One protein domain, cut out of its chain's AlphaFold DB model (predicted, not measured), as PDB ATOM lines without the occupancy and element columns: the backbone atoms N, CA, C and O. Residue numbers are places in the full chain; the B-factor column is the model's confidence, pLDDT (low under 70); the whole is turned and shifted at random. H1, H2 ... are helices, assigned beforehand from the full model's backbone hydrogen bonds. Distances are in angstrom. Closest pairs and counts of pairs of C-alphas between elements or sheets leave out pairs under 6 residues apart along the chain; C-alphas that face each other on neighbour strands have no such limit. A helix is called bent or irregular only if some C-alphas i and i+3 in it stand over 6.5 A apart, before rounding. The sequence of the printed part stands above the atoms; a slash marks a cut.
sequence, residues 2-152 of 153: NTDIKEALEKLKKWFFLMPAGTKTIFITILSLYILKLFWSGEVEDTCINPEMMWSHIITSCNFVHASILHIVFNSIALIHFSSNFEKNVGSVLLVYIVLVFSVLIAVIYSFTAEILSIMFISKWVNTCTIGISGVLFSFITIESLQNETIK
ATOM      1  N   ASN A   2     153.075 199.540 197.338       73.94
ATOM      2  CA  ASN A   2     154.091 199.629 196.266       73.94
ATOM      3  C   ASN A   2     153.495 199.571 194.837       73.94
ATOM      4  O   ASN A   2     154.096 200.060 193.885       73.94
ATOM      5  N   THR A   3     152.304 198.988 194.676       81.88
ATOM      6  CA  THR A   3     151.611 198.875 193.380       81.88
ATOM      7  C   THR A   3     150.935 200.189 192.977       81.88
ATOM      8  O   THR A   3     151.078 200.624 191.839       81.88
ATOM      9  N   ASP A   4     150.305 200.871 193.937       87.00
ATOM     10  CA  ASP A   4     149.557 202.119 193.719       87.00
ATOM     11  C   ASP A   4     150.480 203.276 193.303       87.00
ATOM     12  O   ASP A   4     150.174 204.044 192.393       87.00
ATOM     13  N   ILE A   5     151.664 203.360 193.924       88.94
ATOM     14  CA  ILE A   5     152.688 204.359 193.582       88.94
ATOM     15  C   ILE A   5     153.226 204.116 192.169       88.94
ATOM     16  O   ILE A   5     153.378 205.060 191.397       88.94
ATOM     17  N   LYS A   6     153.490 202.856 191.800       89.50
ATOM     18  CA  LYS A   6     153.963 202.511 190.452       89.50
ATOM     19  C   LYS A   6     152.929 202.854 189.385       89.50
ATOM     20  O   LYS A   6     153.286 203.429 188.362       89.50
ATOM     21  N   GLU A   7     151.657 202.561 189.636       92.19
ATOM     22  CA  GLU A   7     150.575 202.920 188.719       92.19
ATOM     23  C   GLU A   7     150.454 204.442 188.552       92.19
ATOM     24  O   GLU A   7     150.338 204.939 187.429       92.19
ATOM     25  N   ALA A   8     150.529 205.194 189.653       88.12
ATOM     26  CA  ALA A   8     150.502 206.652 189.616       88.12
ATOM     27  C   ALA A   8     151.680 207.229 188.813       88.12
ATOM     28  O   ALA A   8     151.482 208.117 187.982       88.12
ATOM     29  N   LEU A   9     152.888 206.692 189.007       90.00
ATOM     30  CA  LEU A   9     154.081 207.108 188.268       90.00
ATOM     31  C   LEU A   9     153.952 206.838 186.766       90.00
ATOM     32  O   LEU A   9     154.280 207.714 185.969       90.00
ATOM     33  N   GLU A  10     153.429 205.679 186.362       92.75
ATOM     34  CA  GLU A  10     153.219 205.366 184.942       92.75
ATOM     35  C   GLU A  10     152.157 206.268 184.299       92.75
ATOM     36  O   GLU A  10     152.352 206.763 183.185       92.75
ATOM     37  N   LYS A  11     151.057 206.561 185.008       91.38
ATOM     38  CA  LYS A  11     150.045 207.523 184.537       91.38
ATOM     39  C   LYS A  11     150.639 208.915 184.351       91.38
ATOM     40  O   LYS A  11     150.402 209.541 183.317       91.38
ATOM     41  N   LEU A  12     151.435 209.377 185.312       87.56
ATOM     42  CA  LEU A  12     152.075 210.691 185.268       87.56
ATOM     43  C   LEU A  12     153.112 210.776 184.144       87.56
ATOM     44  O   LEU A  12     153.130 211.745 183.387       87.56
ATOM     45  N   LYS A  13     153.917 209.725 183.976       90.62
ATOM     46  CA  LYS A  13     154.873 209.591 182.876       90.62
ATOM     47  C   LYS A  13     154.158 209.671 181.532       90.62
ATOM     48  O   LYS A  13     154.518 210.489 180.689       90.62
ATOM     49  N   LYS A  14     153.105 208.872 181.344       91.12
ATOM     50  CA  LYS A  14     152.305 208.873 180.115       91.12
ATOM     51  C   LYS A  14     151.698 210.248 179.839       91.12
ATOM     52  O   LYS A  14     151.817 210.740 178.723       91.12
ATOM     53  N   TRP A  15     151.098 210.880 180.844       89.06
ATOM     54  CA  TRP A  15     150.541 212.228 180.735       89.06
ATOM     55  C   TRP A  15     151.594 213.258 180.301       89.06
ATOM     56  O   TRP A  15     151.356 214.021 179.367       89.06
ATOM     57  N   PHE A  16     152.785 213.222 180.901       87.69
ATOM     58  CA  PHE A  16     153.879 214.126 180.551       87.69
ATOM     59  C   PHE A  16     154.366 213.918 179.111       87.69
ATOM     60  O   PHE A  16     154.619 214.881 178.387       87.69
ATOM     61  N   PHE A  17     154.471 212.668 178.648       88.19
ATOM     62  CA  PHE A  17     154.888 212.390 177.272       88.19
ATOM     63  C   PHE A  17     153.833 212.772 176.233       88.19
ATOM     64  O   PHE A  17     154.215 213.253 175.169       88.19
ATOM     65  N   LEU A  18     152.543 212.635 176.557       89.56
ATOM     66  CA  LEU A  18     151.423 213.019 175.689       89.56
ATOM     67  C   LEU A  18     151.270 214.535 175.505       89.56
ATOM     68  O   LEU A  18     150.585 214.964 174.578       89.56
ATOM     69  N   MET A  19     151.875 215.341 176.377       91.44
ATOM     70  CA  MET A  19     151.814 216.796 176.277       91.44
ATOM     71  C   MET A  19     152.457 217.283 174.961       91.44
ATOM     72  O   MET A  19     153.577 216.846 174.652       91.44
ATOM     73  N   PRO A  20     151.791 218.192 174.216       94.62
ATOM     74  CA  PRO A  20     152.346 218.832 173.025       94.62
ATOM     75  C   PRO A  20     153.697 219.509 173.293       94.62
ATOM     76  O   PRO A  20     154.007 219.883 174.428       94.62
ATOM     77  N   ALA A  21     154.532 219.617 172.259       94.88
ATOM     78  CA  ALA A  21     155.925 220.024 172.413       94.88
ATOM     79  C   ALA A  21     156.064 221.471 172.912       94.88
ATOM     80  O   ALA A  21     156.859 221.715 173.817       94.88
ATOM     81  N   GLY A  22     155.273 222.407 172.384       93.44
ATOM     82  CA  GLY A  22     155.320 223.819 172.768       93.44
ATOM     83  C   GLY A  22     154.879 224.039 174.214       93.44
ATOM     84  O   GLY A  22     155.623 224.618 175.006       93.44
ATOM     85  N   THR A  23     153.719 223.504 174.595       94.69
ATOM     86  CA  THR A  23     153.198 223.522 175.967       94.69
ATOM     87  C   THR A  23     154.198 222.913 176.940       94.69
ATOM     88  O   THR A  23     154.455 223.486 177.997       94.69
ATOM     89  N   LYS A  24     154.809 221.782 176.572       94.94
ATOM     90  CA  LYS A  24     155.829 221.114 177.387       94.94
ATOM     91  C   LYS A  24     157.061 221.981 177.583       94.94
ATOM     92  O   LYS A  24     157.530 222.094 178.712       94.94
ATOM     93  N   THR A  25     157.557 222.619 176.525       93.94
ATOM     94  CA  THR A  25     158.678 223.560 176.617       93.94
ATOM     95  C   THR A  25     158.352 224.704 177.574       93.94
ATOM     96  O   THR A  25     159.119 224.938 178.501       93.94
ATOM     97  N   ILE A  26     157.197 225.356 177.422       92.94
ATOM     98  CA  ILE A  26     156.796 226.480 178.284       92.94
ATOM     99  C   ILE A  26     156.653 226.028 179.744       92.94
ATOM    100  O   ILE A  26     157.162 226.689 180.649       92.94
ATOM    101  N   PHE A  27     156.003 224.887 179.982       93.62
ATOM    102  CA  PHE A  27     155.825 224.329 181.322       93.62
ATOM    103  C   PHE A  27     157.165 224.025 182.005       93.62
ATOM    104  O   PHE A  27     157.369 224.412 183.155       93.62
ATOM    105  N   ILE A  28     158.100 223.382 181.294       93.25
ATOM    106  CA  ILE A  28     159.445 223.106 181.817       93.25
ATOM    107  C   ILE A  28     160.170 224.416 182.121       93.25
ATOM    108  O   ILE A  28     160.731 224.541 183.202       93.25
ATOM    109  N   THR A  29     160.122 225.407 181.226       91.25
ATOM    110  CA  THR A  29     160.754 226.715 181.453       91.25
ATOM    111  C   THR A  29     160.228 227.391 182.720       91.25
ATOM    112  O   THR A  29     161.029 227.836 183.540       91.25
ATOM    113  N   ILE A  30     158.907 227.418 182.932       90.81
ATOM    114  CA  ILE A  30     158.292 227.972 184.152       90.81
ATOM    115  C   ILE A  30     158.775 227.227 185.396       90.81
ATOM    116  O   ILE A  30     159.182 227.850 186.377       90.81
ATOM    117  N   LEU A  31     158.751 225.893 185.359       90.88
ATOM    118  CA  LEU A  31     159.165 225.070 186.490       90.88
ATOM    119  C   LEU A  31     160.652 225.262 186.810       90.88
ATOM    120  O   LEU A  31     161.013 225.421 187.974       90.88
ATOM    121  N   SER A  32     161.510 225.296 185.790       90.06
ATOM    122  CA  SER A  32     162.943 225.545 185.938       90.06
ATOM    123  C   SER A  32     163.216 226.922 186.535       90.06
ATOM    124  O   SER A  32     163.992 227.012 187.482       90.06
ATOM    125  N   LEU A  33     162.560 227.980 186.052       86.38
ATOM    126  CA  LEU A  33     162.724 229.333 186.597       86.38
ATOM    127  C   LEU A  33     162.230 229.437 188.042       86.38
ATOM    128  O   LEU A  33     162.864 230.095 188.864       86.38
ATOM    129  N   TYR A  34     161.145 228.741 188.383       86.06
ATOM    130  CA  TYR A  34     160.669 228.669 189.761       86.06
ATOM    131  C   TYR A  34     161.659 227.950 190.683       86.06
ATOM    132  O   TYR A  34     161.945 228.441 191.770       86.06
ATOM    133  N   ILE A  35     162.228 226.822 190.246       87.19
ATOM    134  CA  ILE A  35     163.253 226.099 191.010       87.19
ATOM    135  C   ILE A  35     164.511 226.956 191.169       87.19
ATOM    136  O   ILE A  35     165.035 227.051 192.273       87.19
ATOM    137  N   LEU A  36     164.978 227.616 190.105       85.75
ATOM    138  CA  LEU A  36     166.129 228.524 190.171       85.75
ATOM    139  C   LEU A  36     165.898 229.652 191.180       85.75
ATOM    140  O   LEU A  36     166.791 229.952 191.969       85.75
ATOM    141  N   LYS A  37     164.681 230.207 191.227       81.88
ATOM    142  CA  LYS A  37     164.290 231.191 192.242       81.88
ATOM    143  C   LYS A  37     164.380 230.644 193.671       81.88
ATOM    144  O   LYS A  37     164.719 231.402 194.562       81.88
ATOM    145  N   LEU A  38     164.126 229.356 193.920       82.75
ATOM    146  CA  LEU A  38     164.275 228.785 195.272       82.75
ATOM    147  C   LEU A  38     165.731 228.784 195.762       82.75
ATOM    148  O   LEU A  38     165.964 228.811 196.967       82.75
ATOM    149  N   PHE A  39     166.697 228.740 194.843       82.44
ATOM    150  CA  PHE A  39     168.126 228.788 195.166       82.44
ATOM    151  C   PHE A  39     168.696 230.211 195.172       82.44
ATOM    152  O   PHE A  39     169.782 230.428 195.704       82.44
ATOM    153  N   TRP A  40     167.978 231.174 194.593       77.38
ATOM    154  CA  TRP A  40     168.369 232.576 194.555       77.38
ATOM    155  C   TRP A  40     167.655 233.348 195.668       77.38
ATOM    156  O   TRP A  40     166.438 233.485 195.650       77.38
ATOM    157  N   SER A  41     168.399 233.893 196.632       58.47
ATOM    158  CA  SER A  41     167.840 234.653 197.764       58.47
ATOM    159  C   SER A  41     167.368 236.070 197.404       58.47
ATOM    160  O   SER A  41     167.215 236.896 198.299       58.47
ATOM    161  N   GLY A  42     167.215 236.379 196.115       61.53
ATOM    162  CA  GLY A  42     166.729 237.678 195.651       61.53
ATOM    163  C   GLY A  42     165.257 237.872 195.997       61.53
ATOM    164  O   GLY A  42     164.466 236.922 195.970       61.53
ATOM    165  N   GLU A  43     164.892 239.104 196.333       63.06
ATOM    166  CA  GLU A  43     163.506 239.445 196.621       63.06
ATOM    167  C   GLU A  43     162.678 239.410 195.331       63.06
ATOM    168  O   GLU A  43     163.187 239.530 194.216       63.06
ATOM    169  N   VAL A  44     161.365 239.198 195.460       62.78
ATOM    170  CA  VAL A  44     160.459 239.117 194.297       62.78
ATOM    171  C   VAL A  44     160.501 240.401 193.460       62.78
ATOM    172  O   VAL A  44     160.312 240.340 192.244       62.78
ATOM    173  N   GLU A  45     160.804 241.522 194.110       61.44
ATOM    174  CA  GLU A  45     160.918 242.863 193.537       61.44
ATOM    175  C   GLU A  45     162.018 242.970 192.467       61.44
ATOM    176  O   GLU A  45     161.838 243.696 191.493       61.44
ATOM    177  N   ASP A  46     163.080 242.161 192.555       63.03
ATOM    178  CA  ASP A  46     164.173 242.137 191.568       63.03
ATOM    179  C   ASP A  46     163.778 241.439 190.254       63.03
ATOM    180  O   ASP A  46     164.515 241.467 189.271       63.03
ATOM    181  N   THR A  47     162.638 240.742 190.240       66.94
ATOM    182  CA  THR A  47     162.223 239.850 189.142       66.94
ATOM    183  C   THR A  47     160.825 240.154 188.628       66.94
ATOM    184  O   THR A  47     160.165 239.267 188.080       66.94
ATOM    185  N   CYS A  48     160.339 241.376 188.838       75.44
ATOM    186  CA  CYS A  48     158.998 241.766 188.440       75.44
ATOM    187  C   CYS A  48     158.961 242.958 187.499       75.44
ATOM    188  O   CYS A  48     159.924 243.702 187.331       75.44
ATOM    189  N   ILE A  49     157.813 243.120 186.846       73.62
ATOM    190  CA  ILE A  49     157.569 244.267 185.981       73.62
ATOM    191  C   ILE A  49     157.052 245.406 186.861       73.62
ATOM    192  O   ILE A  49     155.962 245.316 187.424       73.62
ATOM    193  N   ASN A  50     157.850 246.466 186.940       77.50
ATOM    194  CA  ASN A  50     157.492 247.800 187.418       77.50
ATOM    195  C   ASN A  50     157.621 248.759 186.212       77.50
ATOM    196  O   ASN A  50     158.526 248.550 185.398       77.50
ATOM    197  N   PRO A  51     156.755 249.778 186.049       73.81
ATOM    198  CA  PRO A  51     156.919 250.844 185.056       73.81
ATOM    199  C   PRO A  51     158.358 251.334 184.822       73.81
ATOM    200  O   PRO A  51     158.777 251.427 183.670       73.81
ATOM    201  N   GLU A  52     159.145 251.564 185.875       73.31
ATOM    202  CA  GLU A  52     160.522 252.076 185.756       73.31
ATOM    203  C   GLU A  52     161.499 251.044 185.178       73.31
ATOM    204  O   GLU A  52     162.423 251.382 184.439       73.31
ATOM    205  N   MET A  53     161.279 249.764 185.480       72.25
ATOM    206  CA  MET A  53     162.154 248.656 185.088       72.25
ATOM    207  C   MET A  53     161.567 247.804 183.961       72.25
ATOM    208  O   MET A  53     162.096 246.739 183.642       72.25
ATOM    209  N   MET A  54     160.482 248.263 183.329       73.81
ATOM    210  CA  MET A  54     159.768 247.504 182.307       73.81
ATOM    211  C   MET A  54     160.715 247.091 181.182       73.81
ATOM    212  O   MET A  54     160.802 245.911 180.872       73.81
ATOM    213  N   TRP A  55     161.473 248.028 180.606       70.50
ATOM    214  CA  TRP A  55     162.341 247.750 179.455       70.50
ATOM    215  C   TRP A  55     163.464 246.754 179.755       70.50
ATOM    216  O   TRP A  55     163.835 245.981 178.873       70.50
ATOM    217  N   SER A  56     163.973 246.728 180.990       68.88
ATOM    218  CA  SER A  56     164.994 245.766 181.420       68.88
ATOM    219  C   SER A  56     164.423 244.392 181.771       68.88
ATOM    220  O   SER A  56     165.191 243.434 181.829       68.88
ATOM    221  N   HIS A  57     163.102 244.284 181.958       68.00
ATOM    222  CA  HIS A  57     162.395 243.078 182.407       68.00
ATOM    223  C   HIS A  57     161.353 242.540 181.407       68.00
ATOM    224  O   HIS A  57     160.740 241.501 181.644       68.00
ATOM    225  N   ILE A  58     161.155 243.212 180.266       66.00
ATOM    226  CA  ILE A  58     160.078 242.897 179.310       66.00
ATOM    227  C   ILE A  58     160.283 241.542 178.619       66.00
ATOM    228  O   ILE A  58     159.320 240.847 178.299       66.00
ATOM    229  N   ILE A  59     161.548 241.161 178.412       58.62
ATOM    230  CA  ILE A  59     161.967 239.867 177.844       58.62
ATOM    231  C   ILE A  59     162.390 238.899 178.963       58.62
ATOM    232  O   ILE A  59     162.345 237.678 178.818       58.62
ATOM    233  N   THR A  60     162.806 239.447 180.097       56.41
ATOM    234  CA  THR A  60     163.462 238.761 181.205       56.41
ATOM    235  C   THR A  60     162.408 238.206 182.148       56.41
ATOM    236  O   THR A  60     161.930 238.916 183.011       56.41
ATOM    237  N   SER A  61     162.066 236.925 181.985       59.53
ATOM    238  CA  SER A  61     161.546 235.975 182.991       59.53
ATOM    239  C   SER A  61     160.349 236.341 183.898       59.53
ATOM    240  O   SER A  61     159.793 235.421 184.489       59.53
ATOM    241  N   CYS A  62     159.876 237.585 184.012       63.75
ATOM    242  CA  CYS A  62     158.874 238.014 184.998       63.75
ATOM    243  C   CYS A  62     157.525 237.314 184.806       63.75
ATOM    244  O   CYS A  62     156.900 236.883 185.774       63.75
ATOM    245  N   ASN A  63     157.112 237.113 183.550       68.06
ATOM    246  CA  ASN A  63     155.905 236.347 183.214       68.06
ATOM    247  C   ASN A  63     156.055 234.841 183.504       68.06
ATOM    248  O   ASN A  63     155.071 234.116 183.576       68.06
ATOM    249  N   PHE A  64     157.273 234.338 183.688       72.94
ATOM    250  CA  PHE A  64     157.526 232.927 183.989       72.94
ATOM    251  C   PHE A  64     157.885 232.694 185.468       72.94
ATOM    252  O   PHE A  64     157.847 231.558 185.947       72.94
ATOM    253  N   VAL A  65     158.159 233.759 186.224       77.69
ATOM    254  CA  VAL A  65     158.377 233.733 187.674       77.69
ATOM    255  C   VAL A  65     157.039 233.786 188.410       77.69
ATOM    256  O   VAL A  65     156.122 234.503 188.031       77.69
ATOM    257  N   HIS A  66     156.915 233.018 189.493       78.38
ATOM    258  CA  HIS A  66     155.684 232.942 190.282       78.38
ATOM    259  C   HIS A  66     155.933 233.292 191.758       78.38
ATOM    260  O   HIS A  66     156.986 232.991 192.328       78.38
ATOM    261  N   ALA A  67     154.948 233.957 192.375       77.88
ATOM    262  CA  ALA A  67     154.994 234.424 193.763       77.88
ATOM    263  C   ALA A  67     155.022 233.280 194.787       77.88
ATOM    264  O   ALA A  67     155.736 233.352 195.781       77.88
ATOM    265  N   SER A  68     154.231 232.231 194.551       83.06
ATOM    266  CA  SER A  68     153.979 231.164 195.519       83.06
ATOM    267  C   SER A  68     153.766 229.813 194.836       83.06
ATOM    268  O   SER A  68     153.502 229.748 193.634       83.06
ATOM    269  N   ILE A  69     153.844 228.734 195.624       86.75
ATOM    270  CA  ILE A  69     153.625 227.353 195.162       86.75
ATOM    271  C   ILE A  69     152.216 227.193 194.574       86.75
ATOM    272  O   ILE A  69     152.049 226.644 193.490       86.75
ATOM    273  N   LEU A  70     151.192 227.717 195.254       88.81
ATOM    274  CA  LEU A  70     149.819 227.655 194.745       88.81
ATOM    275  C   LEU A  70     149.681 228.410 193.421       88.81
ATOM    276  O   LEU A  70     149.019 227.922 192.507       88.81
ATOM    277  N   HIS A  71     150.349 229.562 193.293       85.75
ATOM    278  CA  HIS A  71     150.311 230.351 192.069       85.75
ATOM    279  C   HIS A  71     150.877 229.564 190.877       85.75
ATOM    280  O   HIS A  71     150.214 229.483 189.846       85.75
ATOM    281  N   ILE A  72     152.045 228.923 191.009       89.12
ATOM    282  CA  ILE A  72     152.606 228.102 189.920       89.12
ATOM    283  C   ILE A  72     151.764 226.853 189.635       89.12
ATOM    284  O   ILE A  72     151.593 226.504 188.469       89.12
ATOM    285  N   VAL A  73     151.199 226.200 190.655       91.25
ATOM    286  CA  VAL A  73     150.385 224.987 190.471       91.25
ATOM    287  C   VAL A  73     149.133 225.286 189.649       91.25
ATOM    288  O   VAL A  73     148.907 224.633 188.630       91.25
ATOM    289  N   PHE A  74     148.346 226.295 190.034       91.31
ATOM    290  CA  PHE A  74     147.119 226.629 189.306       91.31
ATOM    291  C   PHE A  74     147.406 227.151 187.896       91.31
ATOM    292  O   PHE A  74     146.756 226.706 186.949       91.31
ATOM    293  N   ASN A  75     148.417 228.015 187.729       91.25
ATOM    294  CA  ASN A  75     148.810 228.480 186.397       91.25
ATOM    295  C   ASN A  75     149.293 227.328 185.516       91.25
ATOM    296  O   ASN A  75     148.961 227.296 184.340       91.25
ATOM    297  N   SER A  76     150.028 226.358 186.062       92.12
ATOM    298  CA  SER A  76     150.510 225.214 185.285       92.12
ATOM    299  C   SER A  76     149.370 224.312 184.827       92.12
ATOM    300  O   SER A  76     149.338 223.920 183.665       92.12
ATOM    301  N   ILE A  77     148.407 224.010 185.705       92.88
ATOM    302  CA  ILE A  77     147.232 223.199 185.344       92.88
ATOM    303  C   ILE A  77     146.449 223.877 184.214       92.88
ATOM    304  O   ILE A  77     146.144 223.241 183.204       92.88
ATOM    305  N   ALA A  78     146.168 225.175 184.361       93.00
ATOM    306  CA  ALA A  78     145.467 225.952 183.348       93.00
ATOM    307  C   ALA A  78     146.278 226.057 182.046       93.00
ATOM    308  O   ALA A  78     145.739 225.789 180.973       93.00
ATOM    309  N   LEU A  79     147.579 226.353 182.124       93.06
ATOM    310  CA  LEU A  79     148.479 226.392 180.972       93.06
ATOM    311  C   LEU A  79     148.396 225.092 180.190       93.06
ATOM    312  O   LEU A  79     148.179 225.119 178.982       93.06
ATOM    313  N   ILE A  80     148.546 223.959 180.867       93.69
ATOM    314  CA  ILE A  80     148.558 222.657 180.215       93.69
ATOM    315  C   ILE A  80     147.226 222.390 179.519       93.69
ATOM    316  O   ILE A  80     147.241 221.879 178.404       93.69
ATOM    317  N   HIS A  81     146.096 222.761 180.118       92.62
ATOM    318  CA  HIS A  81     144.789 222.601 179.486       92.62
ATOM    319  C   HIS A  81     144.635 223.491 178.241       92.62
ATOM    320  O   HIS A  81     144.515 222.982 177.124       92.62
ATOM    321  N   PHE A  82     144.703 224.810 178.424       93.19
ATOM    322  CA  PHE A  82     144.374 225.783 177.381       93.19
ATOM    323  C   PHE A  82     145.419 225.817 176.265       93.19
ATOM    324  O   PHE A  82     145.075 225.766 175.084       93.19
ATOM    325  N   SER A  83     146.710 225.830 176.611       91.88
ATOM    326  CA  SER A  83     147.758 225.879 175.587       91.88
ATOM    327  C   SER A  83     147.864 224.575 174.799       91.88
ATOM    328  O   SER A  83     148.140 224.643 173.610       91.88
ATOM    329  N   SER A  84     147.573 223.407 175.395       93.56
ATOM    330  CA  SER A  84     147.578 222.147 174.635       93.56
ATOM    331  C   SER A  84     146.446 222.092 173.615       93.56
ATOM    332  O   SER A  84     146.633 221.540 172.531       93.56
ATOM    333  N   ASN A  85     145.262 222.611 173.952       91.44
ATOM    334  CA  ASN A  85     144.151 222.700 173.002       91.44
ATOM    335  C   ASN A  85     144.488 223.672 171.876       91.44
ATOM    336  O   ASN A  85     144.327 223.342 170.704       91.44
ATOM    337  N   PHE A  86     145.039 224.831 172.231       91.31
ATOM    338  CA  PHE A  86     145.449 225.834 171.263       91.31
ATOM    339  C   PHE A  86     146.572 225.331 170.341       91.31
ATOM    340  O   PHE A  86     146.460 225.439 169.122       91.31
ATOM    341  N   GLU A  87     147.615 224.697 170.886       95.06
ATOM    342  CA  GLU A  87     148.744 224.153 170.122       95.06
ATOM    343  C   GLU A  87     148.307 223.139 169.070       95.06
ATOM    344  O   GLU A  87     148.845 223.137 167.966       95.06
ATOM    345  N   LYS A  88     147.316 222.297 169.375       92.50
ATOM    346  CA  LYS A  88     146.784 221.326 168.407       92.50
ATOM    347  C   LYS A  88     146.179 222.001 167.176       92.50
ATOM    348  O   LYS A  88     146.195 221.401 166.108       92.50
ATOM    349  N   ASN A  89     145.680 223.229 167.320       90.31
ATOM    350  CA  ASN A  89     145.059 223.986 166.236       90.31
ATOM    351  C   ASN A  89     146.075 224.829 165.451       90.31
ATOM    352  O   ASN A  89     145.922 224.985 164.243       90.31
ATOM    353  N   VAL A  90     147.098 225.381 166.117       92.25
ATOM    354  CA  VAL A  90     148.010 226.378 165.512       92.25
ATOM    355  C   VAL A  90     149.458 225.906 165.329       92.25
ATOM    356  O   VAL A  90     150.222 226.528 164.593       92.25
ATOM    357  N   GLY A  91     149.853 224.816 165.987       94.75
ATOM    358  CA  GLY A  91     151.219 224.291 166.010       94.75
ATOM    359  C   GLY A  91     152.123 224.902 167.094       94.75
ATOM    360  O   GLY A  91     151.907 226.008 167.592       94.75
ATOM    361  N   SER A  92     153.186 224.174 167.454       95.38
ATOM    362  CA  SER A  92     154.066 224.493 168.593       95.38
ATOM    363  C   SER A  92     154.827 225.812 168.451       95.38
ATOM    364  O   SER A  92     154.948 226.566 169.413       95.38
ATOM    365  N   VAL A  93     155.343 226.109 167.252       94.56
ATOM    366  CA  VAL A  93     156.133 227.328 167.004       94.56
ATOM    367  C   VAL A  93     155.262 228.572 167.158       94.56
ATOM    368  O   VAL A  93     155.664 229.540 167.804       94.56
ATOM    369  N   LEU A  94     154.046 228.525 166.610       93.94
ATOM    370  CA  LEU A  94     153.107 229.637 166.681       93.94
ATOM    371  C   LEU A  94     152.581 229.839 168.108       93.94
ATOM    372  O   LEU A  94     152.460 230.985 168.534       93.94
ATOM    373  N   LEU A  95     152.364 228.763 168.879       94.69
ATOM    374  CA  LEU A  95     152.068 228.878 170.311       94.69
ATOM    375  C   LEU A  95     153.156 229.687 171.030       94.69
ATOM    376  O   LEU A  95     152.838 230.666 171.700       94.69
ATOM    377  N   VAL A  96     154.427 229.294 170.894       92.56
ATOM    378  CA  VAL A  96     155.537 229.972 171.587       92.56
ATOM    379  C   VAL A  96     155.627 231.437 171.164       92.56
ATOM    380  O   VAL A  96     155.760 232.309 172.019       92.56
ATOM    381  N   TYR A  97     155.484 231.722 169.868       92.75
ATOM    382  CA  TYR A  97     155.442 233.094 169.362       92.75
ATOM    383  C   TYR A  97     154.312 233.912 170.005       92.75
ATOM    384  O   TYR A  97     154.560 235.003 170.514       92.75
ATOM    385  N   ILE A  98     153.088 233.377 170.046       92.19
ATOM    386  CA  ILE A  98     151.929 234.060 170.640       92.19
ATOM    387  C   ILE A  98     152.133 234.300 172.136       92.19
ATOM    388  O   ILE A  98     151.839 235.392 172.617       92.19
ATOM    389  N   VAL A  99     152.691 233.332 172.868       92.06
ATOM    390  CA  VAL A  99     153.016 233.502 174.293       92.06
ATOM    391  C   VAL A  99     154.007 234.643 174.502       92.06
ATOM    392  O   VAL A  99     153.799 235.460 175.399       92.06
ATOM    393  N   LEU A 100     155.053 234.741 173.677       90.06
ATOM    394  CA  LEU A 100     156.029 235.830 173.759       90.06
ATOM    395  C   LEU A 100     155.391 237.187 173.442       90.06
ATOM    396  O   LEU A 100     155.581 238.140 174.193       90.06
ATOM    397  N   VAL A 101     154.588 237.268 172.379       91.50
ATOM    398  CA  VAL A 101     153.886 238.504 171.997       91.50
ATOM    399  C   VAL A 101     152.920 238.950 173.094       91.50
ATOM    400  O   VAL A 101     152.962 240.107 173.505       91.50
ATOM    401  N   PHE A 102     152.084 238.049 173.615       91.81
ATOM    402  CA  PHE A 102     151.160 238.376 174.703       91.81
ATOM    403  C   PHE A 102     151.903 238.797 175.966       91.81
ATOM    404  O   PHE A 102     151.516 239.783 176.582       91.81
ATOM    405  N   SER A 103     153.003 238.128 176.311       89.06
ATOM    406  CA  SER A 103     153.838 238.497 177.462       89.06
ATOM    407  C   SER A 103     154.341 239.943 177.373       89.06
ATOM    408  O   SER A 103     154.271 240.676 178.359       89.06
ATOM    409  N   VAL A 104     154.793 240.373 176.188       87.88
ATOM    410  CA  VAL A 104     155.228 241.760 175.946       87.88
ATOM    411  C   VAL A 104     154.048 242.726 176.015       87.88
ATOM    412  O   VAL A 104     154.132 243.740 176.703       87.88
ATOM    413  N   LEU A 105     152.932 242.419 175.347       89.94
ATOM    414  CA  LEU A 105     151.750 243.289 175.348       89.94
ATOM    415  C   LEU A 105     151.192 243.500 176.756       89.94
ATOM    416  O   LEU A 105     150.869 244.626 177.123       89.94
ATOM    417  N   ILE A 106     151.116 242.439 177.559       89.56
ATOM    418  CA  ILE A 106     150.647 242.505 178.945       89.56
ATOM    419  C   ILE A 106     151.575 243.386 179.781       89.56
ATOM    420  O   ILE A 106     151.080 244.224 180.531       89.56
ATOM    421  N   ALA A 107     152.895 243.239 179.628       86.25
ATOM    422  CA  ALA A 107     153.866 244.073 180.328       86.25
ATOM    423  C   ALA A 107     153.682 245.561 179.986       86.25
ATOM    424  O   ALA A 107     153.571 246.386 180.889       86.25
ATOM    425  N   VAL A 108     153.562 245.887 178.693       88.44
ATOM    426  CA  VAL A 108     153.337 247.266 178.226       88.44
ATOM    427  C   VAL A 108     152.027 247.830 178.768       88.44
ATOM    428  O   VAL A 108     152.016 248.926 179.324       88.44
ATOM    429  N   ILE A 109     150.923 247.089 178.634       90.31
ATOM    430  CA  ILE A 109     149.600 247.539 179.087       90.31
ATOM    431  C   ILE A 109     149.601 247.751 180.601       90.31
ATOM    432  O   ILE A 109     149.092 248.768 181.072       90.31
ATOM    433  N   TYR A 110     150.188 246.828 181.364       89.00
ATOM    434  CA  TYR A 110     150.290 246.938 182.816       89.00
ATOM    435  C   TYR A 110     151.078 248.182 183.232       89.00
ATOM    436  O   TYR A 110     150.557 249.006 183.984       89.00
ATOM    437  N   SER A 111     152.296 248.349 182.708       87.06
ATOM    438  CA  SER A 111     153.170 249.470 183.060       87.06
ATOM    439  C   SER A 111     152.555 250.814 182.686       87.06
ATOM    440  O   SER A 111     152.532 251.726 183.508       87.06
ATOM    441  N   PHE A 112     151.974 250.919 181.489       89.75
ATOM    442  CA  PHE A 112     151.302 252.139 181.044       89.75
ATOM    443  C   PHE A 112     150.081 252.472 181.913       89.75
ATOM    444  O   PHE A 112     149.870 253.623 182.290       89.75
ATOM    445  N   THR A 113     149.296 251.459 182.289       89.44
ATOM    446  CA  THR A 113     148.143 251.650 183.181       89.44
ATOM    447  C   THR A 113     148.589 252.111 184.569       89.44
ATOM    448  O   THR A 113     148.004 253.042 185.121       89.44
ATOM    449  N   ALA A 114     149.637 251.503 185.127       88.06
ATOM    450  CA  ALA A 114     150.187 251.886 186.425       88.06
ATOM    451  C   ALA A 114     150.741 253.322 186.421       88.06
ATOM    452  O   ALA A 114     150.527 254.062 187.384       88.06
ATOM    453  N   GLU A 115     151.381 253.750 185.331       87.75
ATOM    454  CA  GLU A 115     151.880 255.119 185.163       87.75
ATOM    455  C   GLU A 115     150.737 256.142 185.078       87.75
ATOM    456  O   GLU A 115     150.737 257.130 185.815       87.75
ATOM    457  N   ILE A 116     149.699 255.876 184.274       90.38
ATOM    458  CA  ILE A 116     148.509 256.741 184.202       90.38
ATOM    459  C   ILE A 116     147.843 256.871 185.575       90.38
ATOM    460  O   ILE A 116     147.533 257.979 186.017       90.38
ATOM    461  N   LEU A 117     147.629 255.752 186.272       89.94
ATOM    462  CA  LEU A 117     146.990 255.759 187.589       89.94
ATOM    463  C   LEU A 117     147.837 256.471 188.647       89.94
ATOM    464  O   LEU A 117     147.285 257.090 189.561       89.94
ATOM    465  N   SER A 118     149.161 256.413 188.517       89.25
ATOM    466  CA  SER A 118     150.079 257.158 189.373       89.25
ATOM    467  C   SER A 118     149.906 258.666 189.217       89.25
ATOM    468  O   SER A 118     149.765 259.374 190.215       89.25
ATOM    469  N   ILE A 119     149.844 259.141 187.971       89.12
ATOM    470  CA  ILE A 119     149.672 260.562 187.649       89.12
ATOM    471  C   ILE A 119     148.290 261.059 188.092       89.12
ATOM    472  O   ILE A 119     148.170 262.160 188.625       89.12
ATOM    473  N   MET A 120     147.241 260.262 187.868       89.88
ATOM    474  CA  MET A 120     145.856 260.687 188.094       89.88
ATOM    475  C   MET A 120     145.375 260.547 189.542       89.88
ATOM    476  O   MET A 120     144.470 261.278 189.942       89.88
ATOM    477  N   PHE A 121     145.920 259.601 190.314       90.38
ATOM    478  CA  PHE A 121     145.357 259.242 191.620       90.38
ATOM    479  C   PHE A 121     146.404 259.150 192.732       90.38
ATOM    480  O   PHE A 121     146.388 259.962 193.655       90.38
ATOM    481  N   ILE A 122     147.272 258.132 192.707       86.69
ATOM    482  CA  ILE A 122     148.177 257.817 193.827       86.69
ATOM    483  C   ILE A 122     149.566 257.500 193.283       86.69
ATOM    484  O   ILE A 122     149.769 256.452 192.678       86.69
ATOM    485  N   SER A 123     150.558 258.333 193.603       83.19
ATOM    486  CA  SER A 123     151.932 258.186 193.095       83.19
ATOM    487  C   SER A 123     152.582 256.821 193.369       83.19
ATOM    488  O   SER A 123     153.485 256.393 192.658       83.19
ATOM    489  N   LYS A 124     152.101 256.092 194.384       83.81
ATOM    490  CA  LYS A 124     152.582 254.747 194.725       83.81
ATOM    491  C   LYS A 124     152.214 253.663 193.706       83.81
ATOM    492  O   LYS A 124     152.780 252.579 193.804       83.81
ATOM    493  N   TRP A 125     151.315 253.911 192.747       79.69
ATOM    494  CA  TRP A 125     150.971 252.913 191.721       79.69
ATOM    495  C   TRP A 125     152.173 252.506 190.860       79.69
ATOM    496  O   TRP A 125     152.235 251.357 190.431       79.69
ATOM    497  N   VAL A 126     153.165 253.387 190.689       79.19
ATOM    498  CA  VAL A 126     154.419 253.063 189.978       79.19
ATOM    499  C   VAL A 126     155.207 251.965 190.690       79.19
ATOM    500  O   VAL A 126     155.848 251.157 190.044       79.19
ATOM    501  N   ASN A 127     155.097 251.859 192.014       78.31
ATOM    502  CA  ASN A 127     155.824 250.852 192.790       78.31
ATOM    503  C   ASN A 127     155.098 249.501 192.829       78.31
ATOM    504  O   ASN A 127     155.489 248.609 193.581       78.31
ATOM    505  N   THR A 128     154.006 249.354 192.076       80.25
ATOM    506  CA  THR A 128     153.331 248.063 191.962       80.25
ATOM    507  C   THR A 128     154.103 247.141 191.025       80.25
ATOM    508  O   THR A 128     154.739 247.561 190.062       80.25
ATOM    509  N   CYS A 129     154.090 245.864 191.384       82.19
ATOM    510  CA  CYS A 129     154.967 244.837 190.854       82.19
ATOM    511  C   CYS A 129     154.098 243.661 190.403       82.19
ATOM    512  O   CYS A 129     153.268 243.171 191.177       82.19
ATOM    513  N   THR A 130     154.265 243.212 189.155       83.56
ATOM    514  CA  THR A 130     153.510 242.075 188.600       83.56
ATOM    515  C   THR A 130     154.418 240.961 188.086       83.56
ATOM    516  O   THR A 130     155.502 241.220 187.555       83.56
ATOM    517  N   ILE A 131     153.960 239.715 188.251       86.06
ATOM    518  CA  ILE A 131     154.648 238.484 187.840       86.06
ATOM    519  C   ILE A 131     153.656 237.382 187.444       86.06
ATOM    520  O   ILE A 131     152.512 237.352 187.907       86.06
ATOM    521  N   GLY A 132     154.147 236.406 186.685       85.00
ATOM    522  CA  GLY A 132     153.432 235.179 186.335       85.00
ATOM    523  C   GLY A 132     152.755 235.208 184.967       85.00
ATOM    524  O   GLY A 132     152.595 236.250 184.339       85.00
ATOM    525  N   ILE A 133     152.353 234.022 184.501       88.38
ATOM    526  CA  ILE A 133     151.856 233.812 183.129       88.38
ATOM    527  C   ILE A 133     150.340 234.028 183.010       88.38
ATOM    528  O   ILE A 133     149.748 233.855 181.946       88.38
ATOM    529  N   SER A 134     149.685 234.402 184.106       90.94
ATOM    530  CA  SER A 134     148.227 234.460 184.229       90.94
ATOM    531  C   SER A 134     147.563 235.343 183.171       90.94
ATOM    532  O   SER A 134     146.537 234.953 182.622       90.94
ATOM    533  N   GLY A 135     148.160 236.480 182.800       89.06
ATOM    534  CA  GLY A 135     147.623 237.327 181.727       89.06
ATOM    535  C   GLY A 135     147.586 236.619 180.362       89.06
ATOM    536  O   GLY A 135     146.616 236.750 179.611       89.06
ATOM    537  N   VAL A 136     148.597 235.801 180.057       91.88
ATOM    538  CA  VAL A 136     148.625 234.976 178.839       91.88
ATOM    539  C   VAL A 136     147.552 233.888 178.921       91.88
ATOM    540  O   VAL A 136     146.857 233.634 177.939       91.88
ATOM    541  N   LEU A 137     147.355 233.283 180.097       93.00
ATOM    542  CA  LEU A 137     146.300 232.285 180.304       93.00
ATOM    543  C   LEU A 137     144.908 232.865 180.102       93.00
ATOM    544  O   LEU A 137     144.105 232.255 179.401       93.00
ATOM    545  N   PHE A 138     144.625 234.042 180.662       92.75
ATOM    546  CA  PHE A 138     143.347 234.712 180.441       92.75
ATOM    547  C   PHE A 138     143.120 235.007 178.960       92.75
ATOM    548  O   PHE A 138     142.018 234.796 178.468       92.75
ATOM    549  N   SER A 139     144.174 235.371 178.228       91.94
ATOM    550  CA  SER A 139     144.090 235.554 176.777       91.94
ATOM    551  C   SER A 139     143.705 234.255 176.056       91.94
ATOM    552  O   SER A 139     142.833 234.271 175.187       91.94
ATOM    553  N   PHE A 140     144.281 233.107 176.435       92.44
ATOM    554  CA  PHE A 140     143.893 231.809 175.864       92.44
ATOM    555  C   PHE A 140     142.473 231.383 176.228       92.44
ATOM    556  O   PHE A 140     141.761 230.881 175.360       92.44
ATOM    557  N   ILE A 141     142.039 231.623 177.467       92.19
ATOM    558  CA  ILE A 141     140.658 231.365 177.899       92.19
ATOM    559  C   ILE A 141     139.683 232.180 177.046       92.19
ATOM    560  O   ILE A 141     138.691 231.644 176.555       92.19
ATOM    561  N   THR A 142     139.976 233.464 176.826       91.88
ATOM    562  CA  THR A 142     139.154 234.329 175.975       91.88
ATOM    563  C   THR A 142     139.105 233.814 174.539       91.88
ATOM    564  O   THR A 142     138.020 233.734 173.966       91.88
ATOM    565  N   ILE A 143     140.240 233.409 173.963       89.94
ATOM    566  CA  ILE A 143     140.287 232.848 172.604       89.94
ATOM    567  C   ILE A 143     139.438 231.575 172.498       89.94
ATOM    568  O   ILE A 143     138.624 231.466 171.582       89.94
ATOM    569  N   GLU A 144     139.592 230.630 173.426       88.88
ATOM    570  CA  GLU A 144     138.830 229.375 173.405       88.88
ATOM    571  C   GLU A 144     137.326 229.624 173.601       88.88
ATOM    572  O   GLU A 144     136.501 229.024 172.911       88.88
ATOM    573  N   SER A 145     136.952 230.560 174.481       89.69
ATOM    574  CA  SER A 145     135.554 230.966 174.672       89.69
ATOM    575  C   SER A 145     134.937 231.508 173.380       89.69
ATOM    576  O   SER A 145     133.854 231.074 172.991       89.69
ATOM    577  N   LEU A 146     135.640 232.401 172.678       88.62
ATOM    578  CA  LEU A 146     135.168 232.991 171.419       88.62
ATOM    579  C   LEU A 146     135.059 231.953 170.292       88.62
ATOM    580  O   LEU A 146     134.099 231.963 169.516       88.62
ATOM    581  N   GLN A 147     136.006 231.017 170.208       85.81
ATOM    582  CA  GLN A 147     135.942 229.916 169.242       85.81
ATOM    583  C   GLN A 147     134.727 229.014 169.494       85.81
ATOM    584  O   GLN A 147     134.014 228.660 168.555       85.81
ATOM    585  N   ASN A 148     134.448 228.694 170.759       83.69
ATOM    586  CA  ASN A 148     133.301 227.869 171.141       83.69
ATOM    587  C   ASN A 148     131.949 228.538 170.853       83.69
ATOM    588  O   ASN A 148     130.972 227.835 170.593       83.69
ATOM    589  N   GLU A 149     131.870 229.867 170.903       82.38
ATOM    590  CA  GLU A 149     130.674 230.614 170.494       82.38
ATOM    591  C   GLU A 149     130.486 230.601 168.975       82.38
ATOM    592  O   GLU A 149     129.377 230.370 168.500       82.38
ATOM    593  N   THR A 150     131.572 230.763 168.216       76.38
ATOM    594  CA  THR A 150     131.528 230.810 166.744       76.38
ATOM    595  C   THR A 150     131.091 229.472 166.131       76.38
ATOM    596  O   THR A 150     130.392 229.459 165.131       76.38
ATOM    597  N   ILE A 151     131.456 228.337 166.740       69.94
ATOM    598  CA  ILE A 151     131.075 226.990 166.262       69.94
ATOM    599  C   ILE A 151     129.587 226.674 166.518       69.94
ATOM    600  O   ILE A 151     129.030 225.767 165.901       69.94
ATOM    601  N   LYS A 152     128.934 227.381 167.449       60.28
ATOM    602  CA  LYS A 152     127.517 227.166 167.787       60.28
ATOM    603  C   LYS A 152     126.545 227.972 166.915       60.28
ATOM    604  O   LYS A 152     125.341 227.770 167.066       60.28
TER     605      LYS A 152
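What this domain is: This is residues 2 to 152 of the 153 residues of the protein "Rhomboid domain-containing protein" of Anaeromyces robustus (UniProt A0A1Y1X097). The long helix H6 forms a spine: H2 and H5, side by side, meet its first part at a corner, H8 packs on H5 and on H6, and the short H4 and H7 pack on its later part. Residues 2 to 15 of H1 stick out as an arm. The printed part has 151 residues with eight named helices, H1 to H8 in order, and no named strand; the class is all helix. It is only just compact, close to loose, with a radius of gyration of the C-alphas of 17.7 A, and flat, spanning 59 by 47 by 24 A.

How they stand to each other: H1, residues 2 to 18, touches no helix. H2, residues 21 to 39, touches H5, residues 69 to 90, at a shallow tilt of 19 degrees, opposite ways; their closest C-alphas, Thr 23 and Ser 84, are 5.9 A apart. The hub is H6, residues 92 to 120, touching five helices, among them H8, residues 134 to 150, at a steep tilt of 66 degrees, closest C-alphas Phe 102 and Val 136, 5.9 A. H2 and H8 are apart. Every O i to N i+4 pair is within hydrogen-bond range in H2, H6 and H8, against 12 of 13 in H1 and 17 of 18 in H5. H4, residues 51 to 57, is irregular, C-alphas 52 and 55 being 7.9 A apart, with 1 of 3 such pairs and 2 of 4 O i to N i+3 pairs; H7, residues 123 to 127, has 0 of 1 and 1 of 2. H3, residues 44 to 47, is too short for an i+4 pair.

Where its parts are: H1 begins at C-alpha 2, (154.091, 199.629, 196.266). H6 is 41.9 A long, H5 30.2 A and H2 27.3 A. H8 ends at C-alpha 150, (131.528, 230.810, 166.744).

The domain as a whole: The C-alphas farthest apart, Thr 3 and Met 120, are 62.3 A apart. The printed part has no cut; the link from H4 to H5 is long, 11 residues. Residues 41 to 47, 56 to 63 and 151 to 152 have pLDDT under 70.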